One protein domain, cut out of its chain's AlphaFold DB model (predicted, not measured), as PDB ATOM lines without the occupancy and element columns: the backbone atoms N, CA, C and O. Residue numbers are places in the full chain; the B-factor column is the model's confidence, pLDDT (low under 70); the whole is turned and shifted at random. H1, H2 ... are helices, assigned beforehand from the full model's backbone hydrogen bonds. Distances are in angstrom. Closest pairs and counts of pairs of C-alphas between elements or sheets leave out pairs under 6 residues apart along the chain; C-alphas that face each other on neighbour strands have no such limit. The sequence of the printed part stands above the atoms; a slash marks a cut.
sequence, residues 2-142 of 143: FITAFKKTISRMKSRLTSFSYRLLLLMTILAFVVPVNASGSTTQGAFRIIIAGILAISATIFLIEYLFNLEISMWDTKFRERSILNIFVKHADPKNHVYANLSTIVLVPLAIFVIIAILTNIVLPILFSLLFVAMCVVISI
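AT A GLANCE: This is residues 2 to 142 of the 143 residues of an uncharacterized protein of Streptococcus sp. (UniProt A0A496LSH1). What shape? Long helix H3 has a V of H1 and H2 on one side, the hairpin of H5 and H6 on the other; H4 packs on H5. What composition? The printed part has 141 residues with six named helices, H1 to H6: all helix. It is only just compact, close to loose: radius of gyration of the C-alphas 17.1 A, spans 56 by 38 by 22 A.

IN THESE COORDINATES: Which residues? H1 is residues 2 to 16, H2 19 to 31, H4 85 to 88, H5 95 to 121, H6 126 to 140. And H3? It runs 48.9 A from C-alpha 43 at (106.879, 195.946, 284.150) to C-alpha 76 at (144.794, 226.135, 290.648).

HOW THE PARTS SIT: How do H3 and H6 stand? The hub, H3, touches H6 with residues 53 to 65 alone, at a steep tilt of 45 degrees; the closest C-alphas, Thr 61 and Ser 130, are 4.9 A apart. Backbones? H1, H2 and H3 have every O i to N i+4 pair within hydrogen-bond range, H5 22 of 23, H6 10 of 11.

THE WHOLE: Any cut? The printed part has no cut; H2 to H3 is a long link. Low confidence? pLDDT is under 70 at residues 39 to 42 and 141 to 142.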
ATOM      1  N   PHE A   2     145.267 214.150 289.893       89.94
ATOM      2  CA  PHE A   2     144.108 213.242 290.013       89.94
ATOM      3  C   PHE A   2     144.118 212.332 291.253       89.94
ATOM      4  O   PHE A   2     143.138 212.296 291.990       89.94
ATOM      5  N   ILE A   3     145.235 211.645 291.526       92.31
ATOM      6  CA  ILE A   3     145.378 210.778 292.714       92.31
ATOM      7  C   ILE A   3     145.320 211.603 294.006       92.31
ATOM      8  O   ILE A   3     144.710 211.190 294.987       92.31
ATOM      9  N   THR A   4     145.942 212.783 294.019       92.62
ATOM     10  CA  THR A   4     145.924 213.690 295.173       92.62
ATOM     11  C   THR A   4     144.507 214.179 295.462       92.62
ATOM     12  O   THR A   4     144.074 214.117 296.610       92.62
ATOM     13  N   ALA A   5     143.772 214.598 294.428       92.75
ATOM     14  CA  ALA A   5     142.369 214.978 294.532       92.75
ATOM     15  C   ALA A   5     141.531 213.812 295.070       92.75
ATOM     16  O   ALA A   5     140.802 213.993 296.034       92.75
ATOM     17  N   PHE A   6     141.735 212.594 294.558       93.31
ATOM     18  CA  PHE A   6     141.028 211.395 295.020       93.31
ATOM     19  C   PHE A   6     141.295 211.081 296.501       93.31
ATOM     20  O   PHE A   6     140.367 210.826 297.267       93.31
ATOM     21  N   LYS A   7     142.559 211.160 296.940       95.31
ATOM     22  CA  LYS A   7     142.924 210.995 298.357       95.31
ATOM     23  C   LYS A   7     142.247 212.053 299.236       95.31
ATOM     24  O   LYS A   7     141.724 211.708 300.295       95.31
ATOM     25  N   LYS A   8     142.222 213.317 298.795       94.94
ATOM     26  CA  LYS A   8     141.528 214.409 299.498       94.94
ATOM     27  C   LYS A   8     140.017 214.166 299.565       94.94
ATOM     28  O   LYS A   8     139.450 214.300 300.645       94.94
ATOM     29  N   THR A   9     139.394 213.717 298.475       94.75
ATOM     30  CA  THR A   9     137.976 213.319 298.424       94.75
ATOM     31  C   THR A   9     137.665 212.250 299.463       94.75
ATOM     32  O   THR A   9     136.775 212.442 300.287       94.75
ATOM     33  N   ILE A  10     138.441 211.162 299.495       95.06
ATOM     34  CA  ILE A  10     138.269 210.095 300.489       95.06
ATOM     35  C   ILE A  10     138.417 210.640 301.909       95.06
ATOM     36  O   ILE A  10     137.568 210.371 302.759       95.06
ATOM     37  N   SER A  11     139.473 211.414 302.170       95.19
ATOM     38  CA  SER A  11     139.732 211.979 303.496       95.19
ATOM     39  C   SER A  11     138.578 212.868 303.968       95.19
ATOM     40  O   SER A  11     138.127 212.736 305.103       95.19
ATOM     41  N   ARG A  12     138.074 213.742 303.090       93.56
ATOM     42  CA  ARG A  12     136.995 214.690 303.392       93.56
ATOM     43  C   ARG A  12     135.641 214.006 303.555       93.56
ATOM     44  O   ARG A  12     134.862 214.384 304.426       93.56
ATOM     45  N   MET A  13     135.357 212.979 302.758       93.81
ATOM     46  CA  MET A  13     134.151 212.171 302.939       93.81
ATOM     47  C   MET A  13     134.191 211.392 304.254       93.81
ATOM     48  O   MET A  13     133.208 211.394 304.990       93.81
ATOM     49  N   LYS A  14     135.336 210.784 304.589       93.88
ATOM     50  CA  LYS A  14     135.519 210.032 305.837       93.88
ATOM     51  C   LYS A  14     135.377 210.910 307.083       93.88
ATOM     52  O   LYS A  14     134.908 210.417 308.101       93.88
ATOM     53  N   SER A  15     135.764 212.186 307.021       95.12
ATOM     54  CA  SER A  15     135.609 213.111 308.153       95.12
ATOM     55  C   SER A  15     134.180 213.633 308.331       95.12
ATOM     56  O   SER A  15     133.827 214.049 309.428       95.12
ATOM     57  N   ARG A  16     133.365 213.659 307.266       94.44
ATOM     58  CA  ARG A  16     131.990 214.197 307.291       94.44
ATOM     59  C   ARG A  16     130.915 213.131 307.500       94.44
ATOM     60  O   ARG A  16     129.848 213.447 308.013       94.44
ATOM     61  N   LEU A  17     131.158 211.902 307.050       94.00
ATOM     62  CA  LEU A  17     130.188 210.809 307.076       94.00
ATOM     63  C   LEU A  17     130.492 209.824 308.203       94.00
ATOM     64  O   LEU A  17     131.645 209.614 308.577       94.00
ATOM     65  N   THR A  18     129.457 209.141 308.694       96.12
ATOM     66  CA  THR A  18     129.665 207.977 309.564       96.12
ATOM     67  C   THR A  18     130.416 206.875 308.808       96.12
ATOM     68  O   THR A  18     130.335 206.775 307.579       96.12
ATOM     69  N   SER A  19     131.109 205.992 309.536       94.44
ATOM     70  CA  SER A  19     131.827 204.864 308.923       94.44
ATOM     71  C   SER A  19     130.915 203.973 308.070       94.44
ATOM     72  O   SER A  19     131.345 203.491 307.023       94.44
ATOM     73  N   PHE A  20     129.661 203.776 308.495       95.50
ATOM     74  CA  PHE A  20     128.665 203.023 307.735       95.50
ATOM     75  C   PHE A  20     128.290 203.746 306.437       95.50
ATOM     76  O   PHE A  20     128.453 203.182 305.357       95.50
ATOM     77  N   SER A  21     127.870 205.013 306.527       95.00
ATOM     78  CA  SER A  21     127.456 205.804 305.361       95.00
ATOM     79  C   SER A  21     128.581 205.960 304.338       95.00
ATOM     80  O   SER A  21     128.335 205.848 303.144       95.00
ATOM     81  N   TYR A  22     129.823 206.164 304.792       95.25
ATOM     82  CA  TYR A  22     130.990 206.249 303.915       95.25
ATOM     83  C   TYR A  22     131.221 204.949 303.131       95.25
ATOM     84  O   TYR A  22     131.381 204.981 301.911       95.25
ATOM     85  N   ARG A  23     131.218 203.797 303.816       95.69
ATOM     86  CA  ARG A  23     131.419 202.491 303.167       95.69
ATOM     87  C   ARG A  23     130.278 202.157 302.213       95.69
ATOM     88  O   ARG A  23     130.543 201.663 301.122       95.69
ATOM     89  N   LEU A  24     129.038 202.449 302.608       96.00
ATOM     90  CA  LEU A  24     127.863 202.248 301.767       96.00
ATOM     91  C   LEU A  24     127.940 203.107 300.502       96.00
ATOM     92  O   LEU A  24     127.763 202.579 299.411       96.00
ATOM     93  N   LEU A  25     128.264 204.396 300.637       95.81
ATOM     94  CA  LEU A  25     128.433 205.299 299.501       95.81
ATOM     95  C   LEU A  25     129.504 204.771 298.543       95.81
ATOM     96  O   LEU A  25     129.239 204.649 297.354       95.81
ATOM     97  N   LEU A  26     130.678 204.396 299.062       94.25
ATOM     98  CA  LEU A  26     131.775 203.881 298.244       94.25
ATOM     99  C   LEU A  26     131.390 202.587 297.511       94.25
ATOM    100  O   LEU A  26     131.672 202.452 296.323       94.25
ATOM    101  N   LEU A  27     130.704 201.664 298.192       96.38
ATOM    102  CA  LEU A  27     130.194 200.437 297.581       96.38
ATOM    103  C   LEU A  27     129.196 200.746 296.457       96.38
ATOM    104  O   LEU A  27     129.339 200.220 295.358       96.38
ATOM    105  N   MET A  28     128.222 201.624 296.705       96.62
ATOM    106  CA  MET A  28     127.220 202.009 295.706       96.62
ATOM    107  C   MET A  28     127.850 202.747 294.519       96.62
ATOM    108  O   MET A  28     127.488 202.494 293.374       96.62
ATOM    109  N   THR A  29     128.845 203.605 294.756       94.50
ATOM    110  CA  THR A  29     129.606 204.249 293.681       94.50
ATOM    111  C   THR A  29     130.339 203.217 292.825       94.50
ATOM    112  O   THR A  29     130.283 203.317 291.606       94.50
ATOM    113  N   ILE A  30     130.984 202.207 293.422       95.19
ATOM    114  CA  ILE A  30     131.641 201.126 292.665       95.19
ATOM    115  C   ILE A  30     130.606 200.337 291.855       95.19
ATOM    116  O   ILE A  30     130.807 200.099 290.666       95.19
ATOM    117  N   LEU A  31     129.474 199.981 292.471       95.50
ATOM    118  CA  LEU A  31     128.386 199.262 291.805       95.50
ATOM    119  C   LEU A  31     127.820 200.034 290.601       95.50
ATOM    120  O   LEU A  31     127.458 199.416 289.602       95.50
ATOM    121  N   ALA A  32     127.823 201.370 290.633       95.62
ATOM    122  CA  ALA A  32     127.391 202.199 289.508       95.62
ATOM    123  C   ALA A  32     128.229 202.010 288.226       95.62
ATOM    124  O   ALA A  32     127.732 202.301 287.137       95.62
ATOM    125  N   PHE A  33     129.469 201.517 288.335       91.12
ATOM    126  CA  PHE A  33     130.336 201.214 287.188       91.12
ATOM    127  C   PHE A  33     130.149 199.803 286.627       91.12
ATOM    128  O   PHE A  33     130.624 199.532 285.528       91.12
ATOM    129  N   VAL A  34     129.507 198.896 287.368       90.75
ATOM    130  CA  VAL A  34     129.514 197.460 287.035       90.75
ATOM    131  C   VAL A  34     128.131 196.843 286.892       90.75
ATOM    132  O   VAL A  34     128.019 195.803 286.256       90.75
ATOM    133  N   VAL A  35     127.081 197.443 287.461       88.88
ATOM    134  CA  VAL A  35     125.719 196.899 287.376       88.88
ATOM    135  C   VAL A  35     125.061 197.378 286.078       88.88
ATOM    136  O   VAL A  35     124.723 198.558 285.986       88.88
ATOM    137  N   PRO A  36     124.851 196.507 285.073       87.12
ATOM    138  CA  PRO A  36     124.197 196.897 283.833       87.12
ATOM    139  C   PRO A  36     122.699 197.122 284.043       87.12
ATOM    140  O   PRO A  36     122.016 196.356 284.727       87.12
ATOM    141  N   VAL A  37     122.169 198.147 283.388       83.06
ATOM    142  CA  VAL A  37     120.740 198.423 283.291       83.06
ATOM    143  C   VAL A  37     120.275 197.972 281.917       83.06
ATOM    144  O   VAL A  37     120.646 198.554 280.900       83.06
ATOM    145  N   ASN A  38     119.450 196.926 281.896       74.25
ATOM    146  CA  ASN A  38     118.726 196.511 280.703       74.25
ATOM    147  C   ASN A  38     117.225 196.751 280.916       74.25
ATOM    148  O   ASN A  38     116.637 196.222 281.869       74.25
ATOM    149  N   ALA A  39     116.632 197.550 280.027       62.44
ATOM    150  CA  ALA A  39     115.218 197.909 280.032       62.44
ATOM    151  C   ALA A  39     114.301 196.808 279.462       62.44
ATOM    152  O   ALA A  39     113.082 196.926 279.563       62.44
ATOM    153  N   SER A  40     114.845 195.719 278.903       63.97
ATOM    154  CA  SER A  40     114.041 194.582 278.446       63.97
ATOM    155  C   SER A  40     113.636 193.692 279.634       63.97
ATOM    156  O   SER A  40     114.442 192.904 280.140       63.97
ATOM    157  N   GLY A  41     112.397 193.820 280.110       62.50
ATOM    158  CA  GLY A  41     111.838 192.989 281.181       62.50
ATOM    159  C   GLY A  41     110.364 193.298 281.465       62.50
ATOM    160  O   GLY A  41     109.839 194.305 280.997       62.50
ATOM    161  N   SER A  42     109.692 192.431 282.232       68.19
ATOM    162  CA  SER A  42     108.322 192.676 282.704       68.19
ATOM    163  C   SER A  42     108.243 193.957 283.550       68.19
ATOM    164  O   SER A  42     109.224 194.367 284.176       68.19
ATOM    165  N   THR A  43     107.072 194.596 283.584       76.75
ATOM    166  CA  THR A  43     106.879 195.946 284.150       76.75
ATOM    167  C   THR A  43     107.351 196.090 285.603       76.75
ATOM    168  O   THR A  43     107.934 197.114 285.957       76.75
ATOM    169  N   THR A  44     107.187 195.064 286.442       79.56
ATOM    170  CA  THR A  44     107.609 195.098 287.855       79.56
ATOM    171  C   THR A  44     109.118 194.926 288.037       79.56
ATOM    172  O   THR A  44     109.740 195.692 288.772       79.56
ATOM    173  N   GLN A  45     109.746 193.970 287.345       80.56
ATOM    174  CA  GLN A  45     111.202 193.774 287.403       80.56
ATOM    175  C   GLN A  45     111.958 194.951 286.773       80.56
ATOM    176  O   GLN A  45     113.014 195.345 287.275       80.56
ATOM    177  N   GLY A  46     111.399 195.546 285.716       81.31
ATOM    178  CA  GLY A  46     111.903 196.782 285.122       81.31
ATOM    179  C   GLY A  46     111.914 197.939 286.124       81.31
ATOM    180  O   GLY A  46     112.939 198.604 286.274       81.31
ATOM    181  N   ALA A  47     110.828 198.125 286.883       82.88
ATOM    182  CA  ALA A  47     110.734 199.180 287.893       82.88
ATOM    183  C   ALA A  47     111.810 199.052 288.989       82.88
ATOM    184  O   ALA A  47     112.497 200.028 289.293       82.88
ATOM    185  N   PHE A  48     112.034 197.850 289.536       85.62
ATOM    186  CA  PHE A  48     113.078 197.638 290.549       85.62
ATOM    187  C   PHE A  48     114.487 197.936 290.024       85.62
ATOM    188  O   PHE A  48     115.285 198.557 290.725       85.62
ATOM    189  N   ARG A  49     114.794 197.541 288.783       85.00
ATOM    190  CA  ARG A  49     116.094 197.840 288.158       85.00
ATOM    191  C   ARG A  49     116.323 199.340 288.009       85.00
ATOM    192  O   ARG A  49     117.426 199.805 288.280       85.00
ATOM    193  N   ILE A  50     115.289 200.091 287.631       85.75
ATOM    194  CA  ILE A  50     115.357 201.554 287.512       85.75
ATOM    195  C   ILE A  50     115.596 202.200 288.880       85.75
ATOM    196  O   ILE A  50     116.450 203.076 288.992       85.75
ATOM    197  N   ILE A  51     114.907 201.746 289.932       89.62
ATOM    198  CA  ILE A  51     115.108 202.259 291.298       89.62
ATOM    199  C   ILE A  51     116.552 202.030 291.755       89.62
ATOM    200  O   ILE A  51     117.206 202.959 292.231       89.62
ATOM    201  N   ILE A  52     117.074 200.813 291.570       90.38
ATOM    202  CA  ILE A  52     118.461 200.483 291.916       90.38
ATOM    203  C   ILE A  52     119.426 201.362 291.114       90.38
ATOM    204  O   ILE A  52     120.313 201.980 291.698       90.38
ATOM    205  N   ALA A  53     119.224 201.485 289.800       91.50
ATOM    206  CA  ALA A  53     120.039 202.347 288.951       91.50
ATOM    207  C   ALA A  53     120.024 203.809 289.423       91.50
ATOM    208  O   ALA A  53     121.075 204.443 289.463       91.50
ATOM    209  N   GLY A  54     118.867 204.323 289.847       91.81
ATOM    210  CA  GLY A  54     118.734 205.663 290.415       91.81
ATOM    211  C   GLY A  54     119.552 205.846 291.695       91.81
ATOM    212  O   GLY A  54     120.311 206.806 291.805       91.81
ATOM    213  N   ILE A  55     119.471 204.903 292.639       94.94
ATOM    214  CA  ILE A  55     120.248 204.948 293.893       94.94
ATOM    215  C   ILE A  55     121.757 204.908 293.610       94.94
ATOM    216  O   ILE A  55     122.529 205.670 294.205       94.94
ATOM    217  N   LEU A  56     122.180 204.044 292.684       96.69
ATOM    218  CA  LEU A  56     123.575 203.933 292.259       96.69
ATOM    219  C   LEU A  56     124.056 205.225 291.586       96.69
ATOM    220  O   LEU A  56     125.122 205.735 291.934       96.69
ATOM    221  N   ALA A  57     123.248 205.796 290.690       95.56
ATOM    222  CA  ALA A  57     123.556 207.049 290.012       95.56
ATOM    223  C   ALA A  57     123.666 208.220 291.002       95.56
ATOM    224  O   ALA A  57     124.628 208.981 290.941       95.56
ATOM    225  N   ILE A  58     122.750 208.349 291.966       95.88
ATOM    226  CA  ILE A  58     122.818 209.395 293.003       95.88
ATOM    227  C   ILE A  58     124.103 209.256 293.827       95.88
ATOM    228  O   ILE A  58     124.823 210.235 294.033       95.88
ATOM    229  N   SER A  59     124.427 208.035 294.255       96.06
ATOM    230  CA  SER A  59     125.636 207.751 295.036       96.06
ATOM    231  C   SER A  59     126.906 208.115 294.263       96.06
ATOM    232  O   SER A  59     127.811 208.760 294.795       96.06
ATOM    233  N   ALA A  60     126.967 207.749 292.982       96.06
ATOM    234  CA  ALA A  60     128.071 208.113 292.107       96.06
ATOM    235  C   ALA A  60     128.150 209.625 291.852       96.06
ATOM    236  O   ALA A  60     129.251 210.173 291.864       96.06
ATOM    237  N   THR A  61     127.020 210.322 291.711       96.25
ATOM    238  CA  THR A  61     126.979 211.784 291.562       96.25
ATOM    239  C   THR A  61     127.570 212.491 292.779       96.25
ATOM    240  O   THR A  61     128.418 213.366 292.618       96.25
ATOM    241  N   ILE A  62     127.189 212.089 293.997       94.56
ATOM    242  CA  ILE A  62     127.735 212.669 295.238       94.56
ATOM    243  C   ILE A  62     129.261 212.521 295.275       94.56
ATOM    244  O   ILE A  62     129.977 213.474 295.592       94.56
ATOM    245  N   PHE A  63     129.766 211.338 294.916       94.56
ATOM    246  CA  PHE A  63     131.202 211.086 294.854       94.56
ATOM    247  C   PHE A  63     131.901 211.921 293.777       94.56
ATOM    248  O   PHE A  63     132.919 212.553 294.058       94.56
ATOM    249  N   LEU A  64     131.349 211.957 292.562       94.50
ATOM    250  CA  LEU A  64     131.901 212.707 291.434       94.50
ATOM    251  C   LEU A  64     131.965 214.207 291.717       94.50
ATOM    252  O   LEU A  64     132.983 214.823 291.424       94.50
ATOM    253  N   ILE A  65     130.931 214.793 292.325       93.56
ATOM    254  CA  ILE A  65     130.916 216.219 292.677       93.56
ATOM    255  C   ILE A  65     132.042 216.538 293.665       93.56
ATOM    256  O   ILE A  65     132.849 217.431 293.420       93.56
ATOM    257  N   GLU A  66     132.148 215.785 294.764       93.94
ATOM    258  CA  GLU A  66     133.215 215.997 295.749       93.94
ATOM    259  C   GLU A  66     134.604 215.771 295.125       93.94
ATOM    260  O   GLU A  66     135.563 216.478 295.448       93.94
ATOM    261  N   TYR A  67     134.726 214.807 294.209       94.56
ATOM    262  CA  TYR A  67     135.952 214.583 293.452       94.56
ATOM    263  C   TYR A  67     136.324 215.779 292.575       94.56
ATOM    264  O   TYR A  67     137.455 216.259 292.660       94.56
ATOM    265  N   LEU A  68     135.378 216.300 291.795       94.06
ATOM    266  CA  LEU A  68     135.600 217.442 290.913       94.06
ATOM    267  C   LEU A  68     135.937 218.716 291.683       94.06
ATOM    268  O   LEU A  68     136.853 219.416 291.273       94.06
ATOM    269  N   PHE A  69     135.315 218.968 292.837       93.00
ATOM    270  CA  PHE A  69     135.702 220.086 293.706       93.00
ATOM    271  C   PHE A  69     137.163 219.989 294.164       93.00
ATOM    272  O   PHE A  69     137.921 220.955 294.097       93.00
ATOM    273  N   ASN A  70     137.596 218.812 294.624       94.25
ATOM    274  CA  ASN A  70     138.991 218.620 295.037       94.25
ATOM    275  C   ASN A  70     139.960 218.690 293.847       94.25
ATOM    276  O   ASN A  70     141.123 219.076 294.010       94.25
ATOM    277  N   LEU A  71     139.490 218.309 292.659       93.94
ATOM    278  CA  LEU A  71     140.246 218.396 291.422       93.94
ATOM    279  C   LEU A  71     140.412 219.850 290.973       93.94
ATOM    280  O   LEU A  71     141.539 220.236 290.684       93.94
ATOM    281  N   GLU A  72     139.345 220.652 291.010       92.88
ATOM    282  CA  GLU A  72     139.355 222.094 290.747       92.88
ATOM    283  C   GLU A  72     140.379 222.803 291.631       92.88
ATOM    284  O   GLU A  72     141.291 223.455 291.125       92.88
ATOM    285  N   ILE A  73     140.291 222.603 292.950       91.94
ATOM    286  CA  ILE A  73     141.236 223.187 293.913       91.94
ATOM    287  C   ILE A  73     142.671 222.795 293.552       91.94
ATOM    288  O   ILE A  73     143.571 223.624 293.569       91.94
ATOM    289  N   SER A  74     142.891 221.532 293.182       93.19
ATOM    290  CA  SER A  74     144.227 221.059 292.819       93.19
ATOM    291  C   SER A  74     144.715 221.598 291.468       93.19
ATOM    292  O   SER A  74     145.921 221.606 291.240       93.19
ATOM    293  N   MET A  75     143.826 222.018 290.563       92.88
ATOM    294  CA  MET A  75     144.208 222.591 289.269       92.88
ATOM    295  C   MET A  75     144.799 223.988 289.414       92.88
ATOM    296  O   MET A  75     145.734 224.306 288.676       92.88
ATOM    297  N   TRP A  76     144.309 224.777 290.375       91.38
ATOM    298  CA  TRP A  76     144.794 226.135 290.648       91.38
ATOM    299  C   TRP A  76     146.295 226.194 290.960       91.38
ATOM    300  O   TRP A  76     146.955 227.161 290.582       91.38
ATOM    301  N   ASP A  77     146.845 225.135 291.553       89.50
ATOM    302  CA  ASP A  77     148.264 225.033 291.921       89.50
ATOM    303  C   ASP A  77     149.131 224.369 290.833       89.50
ATOM    304  O   ASP A  77     150.279 223.987 291.070       89.50
ATOM    305  N   THR A  78     148.589 224.152 289.632       90.06
ATOM    306  CA  THR A  78     149.275 223.415 288.560       90.06
ATOM    307  C   THR A  78     149.238 224.162 287.233       90.06
ATOM    308  O   THR A  78     148.475 225.102 287.038       90.06
ATOM    309  N   LYS A  79     150.010 223.676 286.252       88.25
ATOM    310  CA  LYS A  79     150.018 224.211 284.877       88.25
ATOM    311  C   LYS A  79     148.650 224.144 284.179       88.25
ATOM    312  O   LYS A  79     148.460 224.823 283.175       88.25
ATOM    313  N   PHE A  80     147.705 223.353 284.697       86.19
ATOM    314  CA  PHE A  80     146.326 223.297 284.201       86.19
ATOM    315  C   PHE A  80     145.539 224.587 284.480       86.19
ATOM    316  O   PHE A  80     144.520 224.820 283.839       86.19
ATOM    317  N   ARG A  81     146.019 225.456 285.377       90.00
ATOM    318  CA  ARG A  81     145.464 226.799 285.576       90.00
ATOM    319  C   ARG A  81     145.628 227.705 284.353       90.00
ATOM    320  O   ARG A  81     144.807 228.580 284.140       90.00
ATOM    321  N   GLU A  82     146.681 227.524 283.563       86.88
ATOM    322  CA  GLU A  82     147.034 228.436 282.457       86.88
ATOM    323  C   GLU A  82     146.933 227.765 281.084       86.88
ATOM    324  O   GLU A  82     147.202 228.367 280.043       86.88
ATOM    325  N   ARG A  83     146.620 226.466 281.063       84.69
ATOM    326  CA  ARG A  83     146.598 225.664 279.842       84.69
ATOM    327  C   ARG A  83     145.373 224.773 279.833       84.69
ATOM    328  O   ARG A  83     145.193 223.947 280.725       84.69
ATOM    329  N   SER A  84     144.573 224.913 278.786       86.19
ATOM    330  CA  SER A  84     143.456 224.026 278.469       86.19
ATOM    331  C   SER A  84     143.259 223.954 276.956       86.19
ATOM    332  O   SER A  84     143.977 224.611 276.196       86.19
ATOM    333  N   ILE A  85     142.252 223.197 276.518       83.31
ATOM    334  CA  ILE A  85     141.832 223.140 275.112       83.31
ATOM    335  C   ILE A  85     141.461 224.520 274.538       83.31
ATOM    336  O   ILE A  85     141.560 224.729 273.333       83.31
ATOM    337  N   LEU A  86     141.118 225.495 275.392       83.44
ATOM    338  CA  LEU A  86     140.821 226.865 274.968       83.44
ATOM    339  C   LEU A  86     141.999 227.537 274.260       83.44
ATOM    340  O   LEU A  86     141.757 228.342 273.372       83.44
ATOM    341  N   ASN A  87     143.250 227.177 274.575       85.38
ATOM    342  CA  ASN A  87     144.431 227.766 273.925       85.38
ATOM    343  C   ASN A  87     144.515 227.466 272.419       85.38
ATOM    344  O   ASN A  87     145.276 228.119 271.713       85.38
ATOM    345  N   ILE A  88     143.746 226.489 271.922       84.69
ATOM    346  CA  ILE A  88     143.613 226.219 270.484       84.69
ATOM    347  C   ILE A  88     142.785 227.320 269.803       84.69
ATOM    348  O   ILE A  88     143.043 227.667 268.655       84.69
ATOM    349  N   PHE A  89     141.803 227.879 270.513       83.75
ATOM    350  CA  PHE A  89     140.804 228.797 269.960       83.75
ATOM    351  C   PHE A  89     141.003 230.250 270.406       83.75
ATOM    352  O   PHE A  89     140.604 231.173 269.703       83.75
ATOM    353  N   VAL A  90     141.621 230.469 271.569       82.69
ATOM    354  CA  VAL A  90     141.769 231.780 272.205       82.69
ATOM    355  C   VAL A  90     143.209 231.962 272.669       82.69
ATOM    356  O   VAL A  90     143.732 231.170 273.446       82.69
ATOM    357  N   LYS A  91     143.854 233.039 272.206       76.56
ATOM    358  CA  LYS A  91     145.268 233.327 272.498       76.56
ATOM    359  C   LYS A  91     145.514 233.747 273.955       76.56
ATOM    360  O   LYS A  91     146.588 233.488 274.483       76.56
ATOM    361  N   HIS A  92     144.534 234.401 274.580       80.19
ATOM    362  CA  HIS A  92     144.586 234.843 275.975       80.19
ATOM    363  C   HIS A  92     143.213 234.623 276.612       80.19
ATOM    364  O   HIS A  92     142.290 235.396 276.363       80.19
ATOM    365  N   ALA A  93     143.065 233.561 277.397       82.19
ATOM    366  CA  ALA A  93     141.883 233.345 278.223       82.19
ATOM    367  C   ALA A  93     142.248 233.507 279.705       82.19
ATOM    368  O   ALA A  93     143.397 233.312 280.106       82.19
ATOM    369  N   ASP A  94     141.268 233.905 280.518       87.75
ATOM    370  CA  ASP A  94     141.448 234.002 281.966       87.75
ATOM    371  C   ASP A  94     141.804 232.611 282.536       87.75
ATOM    372  O   ASP A  94     141.152 231.621 282.175       87.75
ATOM    373  N   PRO A  95     142.792 232.506 283.446       88.56
ATOM    374  CA  PRO A  95     143.082 231.285 284.194       88.56
ATOM    375  C   PRO A  95     141.853 230.537 284.733       88.56
ATOM    376  O   PRO A  95     141.795 229.307 284.693       88.56
ATOM    377  N   LYS A  96     140.829 231.261 285.195       89.50
ATOM    378  CA  LYS A  96     139.567 230.676 285.665       89.50
ATOM    379  C   LYS A  96     138.862 229.869 284.570       89.50
ATOM    380  O   LYS A  96     138.409 228.750 284.813       89.50
ATOM    381  N   ASN A  97     138.834 230.393 283.347       88.62
ATOM    382  CA  ASN A  97     138.211 229.731 282.202       88.62
ATOM    383  C   ASN A  97     139.012 228.497 281.769       88.62
ATOM    384  O   ASN A  97     138.427 227.503 281.341       88.62
ATOM    385  N   HIS A  98     140.339 228.504 281.938       90.19
ATOM    386  CA  HIS A  98     141.158 227.310 281.717       90.19
ATOM    387  C   HIS A  98     140.821 226.183 282.694       90.19
ATOM    388  O   HIS A  98     140.670 225.039 282.260       90.19
ATOM    389  N   VAL A  99     140.652 226.493 283.983       90.94
ATOM    390  CA  VAL A  99     140.266 225.505 285.001       90.94
ATOM    391  C   VAL A  99     138.899 224.896 284.677       90.94
ATOM    392  O   VAL A  99     138.780 223.670 284.629       90.94
ATOM    393  N   TYR A 100     137.887 225.712 284.364       89.81
ATOM    394  CA  TYR A 100     136.559 225.192 284.021       89.81
ATOM    395  C   TYR A 100     136.532 224.413 282.707       89.81
ATOM    396  O   TYR A 100     135.910 223.353 282.641       89.81
ATOM    397  N   ALA A 101     137.264 224.855 281.683       89.94
ATOM    398  CA  ALA A 101     137.397 224.089 280.448       89.94
ATOM    399  C   ALA A 101     138.075 222.730 280.682       89.94
ATOM    400  O   ALA A 101     137.660 221.724 280.104       89.94
ATOM    401  N   ASN A 102     139.085 222.670 281.553       91.69
ATOM    402  CA  ASN A 102     139.740 221.417 281.918       91.69
ATOM    403  C   ASN A 102     138.802 220.486 282.697       91.69
ATOM    404  O   ASN A 102     138.727 219.303 282.368       91.69
ATOM    405  N   LEU A 103     138.055 221.001 283.679       91.94
ATOM    406  CA  LEU A 103     137.038 220.223 284.399       91.94
ATOM    407  C   LEU A 103     135.967 219.687 283.450       91.94
ATOM    408  O   LEU A 103     135.655 218.499 283.492       91.94
ATOM    409  N   SER A 104     135.464 220.535 282.552       91.38
ATOM    410  CA  SER A 104     134.488 220.148 281.533       91.38
ATOM    411  C   SER A 104     135.029 219.045 280.634       91.38
ATOM    412  O   SER A 104     134.388 218.013 280.470       91.38
ATOM    413  N   THR A 105     136.265 219.184 280.152       91.31
ATOM    414  CA  THR A 105     136.920 218.159 279.326       91.31
ATOM    415  C   THR A 105     137.036 216.823 280.067       91.31
ATOM    416  O   THR A 105     136.751 215.771 279.497       91.31
ATOM    417  N   ILE A 106     137.400 216.846 281.353       92.50
ATOM    418  CA  ILE A 106     137.543 215.642 282.189       92.50
ATOM    419  C   ILE A 106     136.209 214.930 282.423       92.50
ATOM    420  O   ILE A 106     136.213 213.723 282.640       92.50
ATOM    421  N   VAL A 107     135.080 215.638 282.368       94.38
ATOM    422  CA  VAL A 107     133.743 215.036 282.487       94.38
ATOM    423  C   VAL A 107     133.210 214.588 281.124       94.38
ATOM    424  O   VAL A 107     132.715 213.467 280.993       94.38
ATOM    425  N   LEU A 108     133.338 215.433 280.099       93.56
ATOM    426  CA  LEU A 108     132.782 215.197 278.767       93.56
ATOM    427  C   LEU A 108     133.481 214.055 278.024       93.56
ATOM    428  O   LEU A 108     132.808 213.297 277.332       93.56
ATOM    429  N   VAL A 109     134.801 213.891 278.174       93.81
ATOM    430  CA  VAL A 109     135.535 212.809 277.494       93.81
ATOM    431  C   VAL A 109     135.081 211.423 277.984       93.81
ATOM    432  O   VAL A 109     134.668 210.619 277.146       93.81
ATOM    433  N   PRO A 110     135.065 211.114 279.299       93.12
ATOM    434  CA  PRO A 110     134.489 209.864 279.791       93.12
ATOM    435  C   PRO A 110     133.015 209.706 279.427       93.12
ATOM    436  O   PRO A 110     132.613 208.613 279.038       93.12
ATOM    437  N   LEU A 111     132.216 210.776 279.512       95.31
ATOM    438  CA  LEU A 111     130.806 210.733 279.124       95.31
ATOM    439  C   LEU A 111     130.640 210.275 277.667       95.31
ATOM    440  O   LEU A 111     129.878 209.346 277.411       95.31
ATOM    441  N   ALA A 112     131.385 210.866 276.731       94.88
ATOM    442  CA  ALA A 112     131.349 210.480 275.323       94.88
ATOM    443  C   ALA A 112     131.731 209.003 275.125       94.88
ATOM    444  O   ALA A 112     131.051 208.287 274.392       94.88
ATOM    445  N   ILE A 113     132.762 208.521 275.831       94.38
ATOM    446  CA  ILE A 113     133.171 207.108 275.797       94.38
ATOM    447  C   ILE A 113     132.033 206.199 276.284       94.38
ATOM    448  O   ILE A 113     131.698 205.229 275.607       94.38
ATOM    449  N   PHE A 114     131.400 206.512 277.420       92.75
ATOM    450  CA  PHE A 114     130.294 205.704 277.946       92.75
ATOM    451  C   PHE A 114     129.056 205.730 277.043       92.75
ATOM    452  O   PHE A 114     128.401 204.699 276.905       92.75
ATOM    453  N   VAL A 115     128.750 206.860 276.398       93.81
ATOM    454  CA  VAL A 115     127.665 206.945 275.406       93.81
ATOM    455  C   VAL A 115     127.956 206.043 274.208       93.81
ATOM    456  O   VAL A 115     127.090 205.270 273.809       93.81
ATOM    457  N   ILE A 116     129.178 206.083 273.664       94.19
ATOM    458  CA  ILE A 116     129.580 205.216 272.546       94.19
ATOM    459  C   ILE A 116     129.465 203.741 272.945       94.19
ATOM    460  O   ILE A 116     128.880 202.951 272.208       94.19
ATOM    461  N   ILE A 117     129.961 203.366 274.129       90.31
ATOM    462  CA  ILE A 117     129.845 201.991 274.639       90.31
ATOM    463  C   ILE A 117     128.376 201.580 274.774       90.31
ATOM    464  O   ILE A 117     128.022 200.468 274.380       90.31
ATOM    465  N   ALA A 118     127.519 202.460 275.294       90.56
ATOM    466  CA  ALA A 118     126.098 202.176 275.447       90.56
ATOM    467  C   ALA A 118     125.406 201.958 274.094       90.56
ATOM    468  O   ALA A 118     124.610 201.033 273.972       90.56
ATOM    469  N   ILE A 119     125.755 202.739 273.067       89.94
ATOM    470  CA  ILE A 119     125.234 202.563 271.702       89.94
ATOM    471  C   ILE A 119     125.709 201.233 271.102       89.94
ATOM    472  O   ILE A 119     124.914 200.506 270.512       89.94
ATOM    473  N   LEU A 120     126.990 200.890 271.265       92.38
ATOM    474  CA  LEU A 120     127.568 199.676 270.678       92.38
ATOM    475  C   LEU A 120     127.079 198.392 271.356       92.38
ATOM    476  O   LEU A 120     126.918 197.370 270.694       92.38
ATOM    477  N   THR A 121     126.868 198.424 272.672       88.19
ATOM    478  CA  THR A 121     126.546 197.225 273.463       88.19
ATOM    479  C   THR A 121     125.075 197.130 273.856       88.19
ATOM    480  O   THR A 121     124.644 196.074 274.312       88.19
ATOM    481  N   ASN A 122     124.297 198.207 273.693       84.88
ATOM    482  CA  ASN A 122     122.949 198.375 274.255       84.88
ATOM    483  C   ASN A 122     122.889 198.222 275.787       84.88
ATOM    484  O   ASN A 122     121.819 198.006 276.358       84.88
ATOM    485  N   ILE A 123     124.032 198.335 276.472       85.25
ATOM    486  CA  ILE A 123     124.129 198.264 277.929       85.25
ATOM    487  C   ILE A 123     124.341 199.672 278.474       85.25
ATOM    488  O   ILE A 123     125.327 200.335 278.160       85.25
ATOM    489  N   VAL A 124     123.439 200.111 279.349       88.56
ATOM    490  CA  VAL A 124     123.576 201.381 280.069       88.56
ATOM    491  C   VAL A 124     124.056 201.106 281.488       88.56
ATOM    492  O   VAL A 124     123.524 200.237 282.171       88.56
ATOM    493  N   LEU A 125     125.049 201.860 281.954       92.44
ATOM    494  CA  LEU A 125     125.526 201.795 283.337       92.44
ATOM    495  C   LEU A 125     124.985 202.988 284.141       92.44
ATOM    496  O   LEU A 125     124.917 204.091 283.596       92.44
ATOM    497  N   PRO A 126     124.659 202.828 285.437       93.81
ATOM    498  CA  PRO A 126     124.172 203.919 286.281       93.81
ATOM    499  C   PRO A 126     125.093 205.144 286.306       93.81
ATOM    500  O   PRO A 126     124.609 206.274 286.338       93.81
ATOM    501  N   ILE A 127     126.413 204.934 286.219       94.75
ATOM    502  CA  ILE A 127     127.405 206.014 286.148       94.75
ATOM    503  C   ILE A 127     127.179 206.971 284.967       94.75
ATOM    504  O   ILE A 127     127.508 208.151 285.072       94.75
ATOM    505  N   LEU A 128     126.584 206.500 283.862       94.38
ATOM    506  CA  LEU A 128     126.284 207.340 282.704       94.38
ATOM    507  C   LEU A 128     125.323 208.473 283.082       94.38
ATOM    508  O   LEU A 128     125.539 209.613 282.684       94.38
ATOM    509  N   PHE A 129     124.306 208.186 283.900       93.12
ATOM    510  CA  PHE A 129     123.365 209.203 284.377       93.12
ATOM    511  C   PHE A 129     124.045 210.222 285.293       93.12
ATOM    512  O   PHE A 129     123.784 211.420 285.181       93.12
ATOM    513  N   SER A 130     124.960 209.773 286.155       94.81
ATOM    514  CA  SER A 130     125.758 210.673 286.991       94.81
ATOM    515  C   SER A 130     126.640 211.588 286.148       94.81
ATOM    516  O   SER A 130     126.679 212.790 286.390       94.81
ATOM    517  N   LEU A 131     127.321 211.041 285.136       94.88
ATOM    518  CA  LEU A 131     128.161 211.815 284.223       94.88
ATOM    519  C   LEU A 131     127.345 212.804 283.389       94.88
ATOM    520  O   LEU A 131     127.791 213.931 283.220       94.88
ATOM    521  N   LEU A 132     126.151 212.425 282.920       93.62
ATOM    522  CA  LEU A 132     125.233 213.335 282.227       93.62
ATOM    523  C   LEU A 132     124.841 214.515 283.121       93.62
ATOM    524  O   LEU A 132     124.964 215.665 282.709       93.62
ATOM    525  N   PHE A 133     124.415 214.238 284.354       92.62
ATOM    526  CA  PHE A 133     124.033 215.283 285.303       92.62
ATOM    527  C   PHE A 133     125.210 216.208 285.633       92.62
ATOM    528  O   PHE A 133     125.096 217.430 285.554       92.62
ATOM    529  N   VAL A 134     126.371 215.633 285.948       93.12
ATOM    530  CA  VAL A 134     127.581 216.399 286.263       93.12
ATOM    531  C   VAL A 134     128.061 217.201 285.051       93.12
ATOM    532  O   VAL A 134     128.479 218.344 285.217       93.12
ATOM    533  N   ALA A 135     127.956 216.662 283.834       90.94
ATOM    534  CA  ALA A 135     128.266 217.396 282.611       90.94
ATOM    535  C   ALA A 135     127.361 218.619 282.450       90.94
ATOM    536  O   ALA A 135     127.872 219.700 282.173       90.94
ATOM    537  N   MET A 136     126.052 218.484 282.691       88.50
ATOM    538  CA  MET A 136     125.134 219.630 282.683       88.50
ATOM    539  C   MET A 136     125.571 220.696 283.693       88.50
ATOM    540  O   MET A 136     125.683 221.865 283.331       88.50
ATOM    541  N   CYS A 137     125.895 220.307 284.933       85.19
ATOM    542  CA  CYS A 137     126.365 221.248 285.951       85.19
ATOM    543  C   CYS A 137     127.659 221.965 285.541       85.19
ATOM    544  O   CYS A 137     127.767 223.180 285.703       85.19
ATOM    545  N   VAL A 138     128.639 221.229 285.012       83.75
ATOM    546  CA  VAL A 138     129.942 221.796 284.648       83.75
ATOM    547  C   VAL A 138     129.834 222.696 283.419       83.75
ATOM    548  O   VAL A 138     130.435 223.763 283.418       83.75
ATOM    549  N   VAL A 139     129.035 222.327 282.413       80.12
ATOM    550  CA  VAL A 139     128.810 223.160 281.220       80.12
ATOM    551  C   VAL A 139     128.103 224.467 281.580       80.12
ATOM    552  O   VAL A 139     128.540 225.517 281.126       80.12
ATOM    553  N   ILE A 140     127.078 224.433 282.439       76.06
ATOM    554  CA  ILE A 140     126.374 225.645 282.908       76.06
ATOM    555  C   ILE A 140     127.295 226.556 283.738       76.06
ATOM    556  O   ILE A 140     127.081 227.761 283.807       76.06
ATOM    557  N   SER A 141     128.322 225.991 284.378       68.06
ATOM    558  CA  SER A 141     129.263 226.745 285.214       68.06
ATOM    559  C   SER A 141     130.356 227.468 284.414       68.06
ATOM    560  O   SER A 141     131.114 228.242 285.001       68.06
ATOM    561  N   ILE A 142     130.471 227.217 283.103       66.44
ATOM    562  CA  ILE A 142     131.376 227.963 282.220       66.44
ATOM    563  C   ILE A 142     130.683 229.288 281.853       66.44
ATOM    564  O   ILE A 142     129.587 229.235 281.296       66.44
TER     565      ILE A 142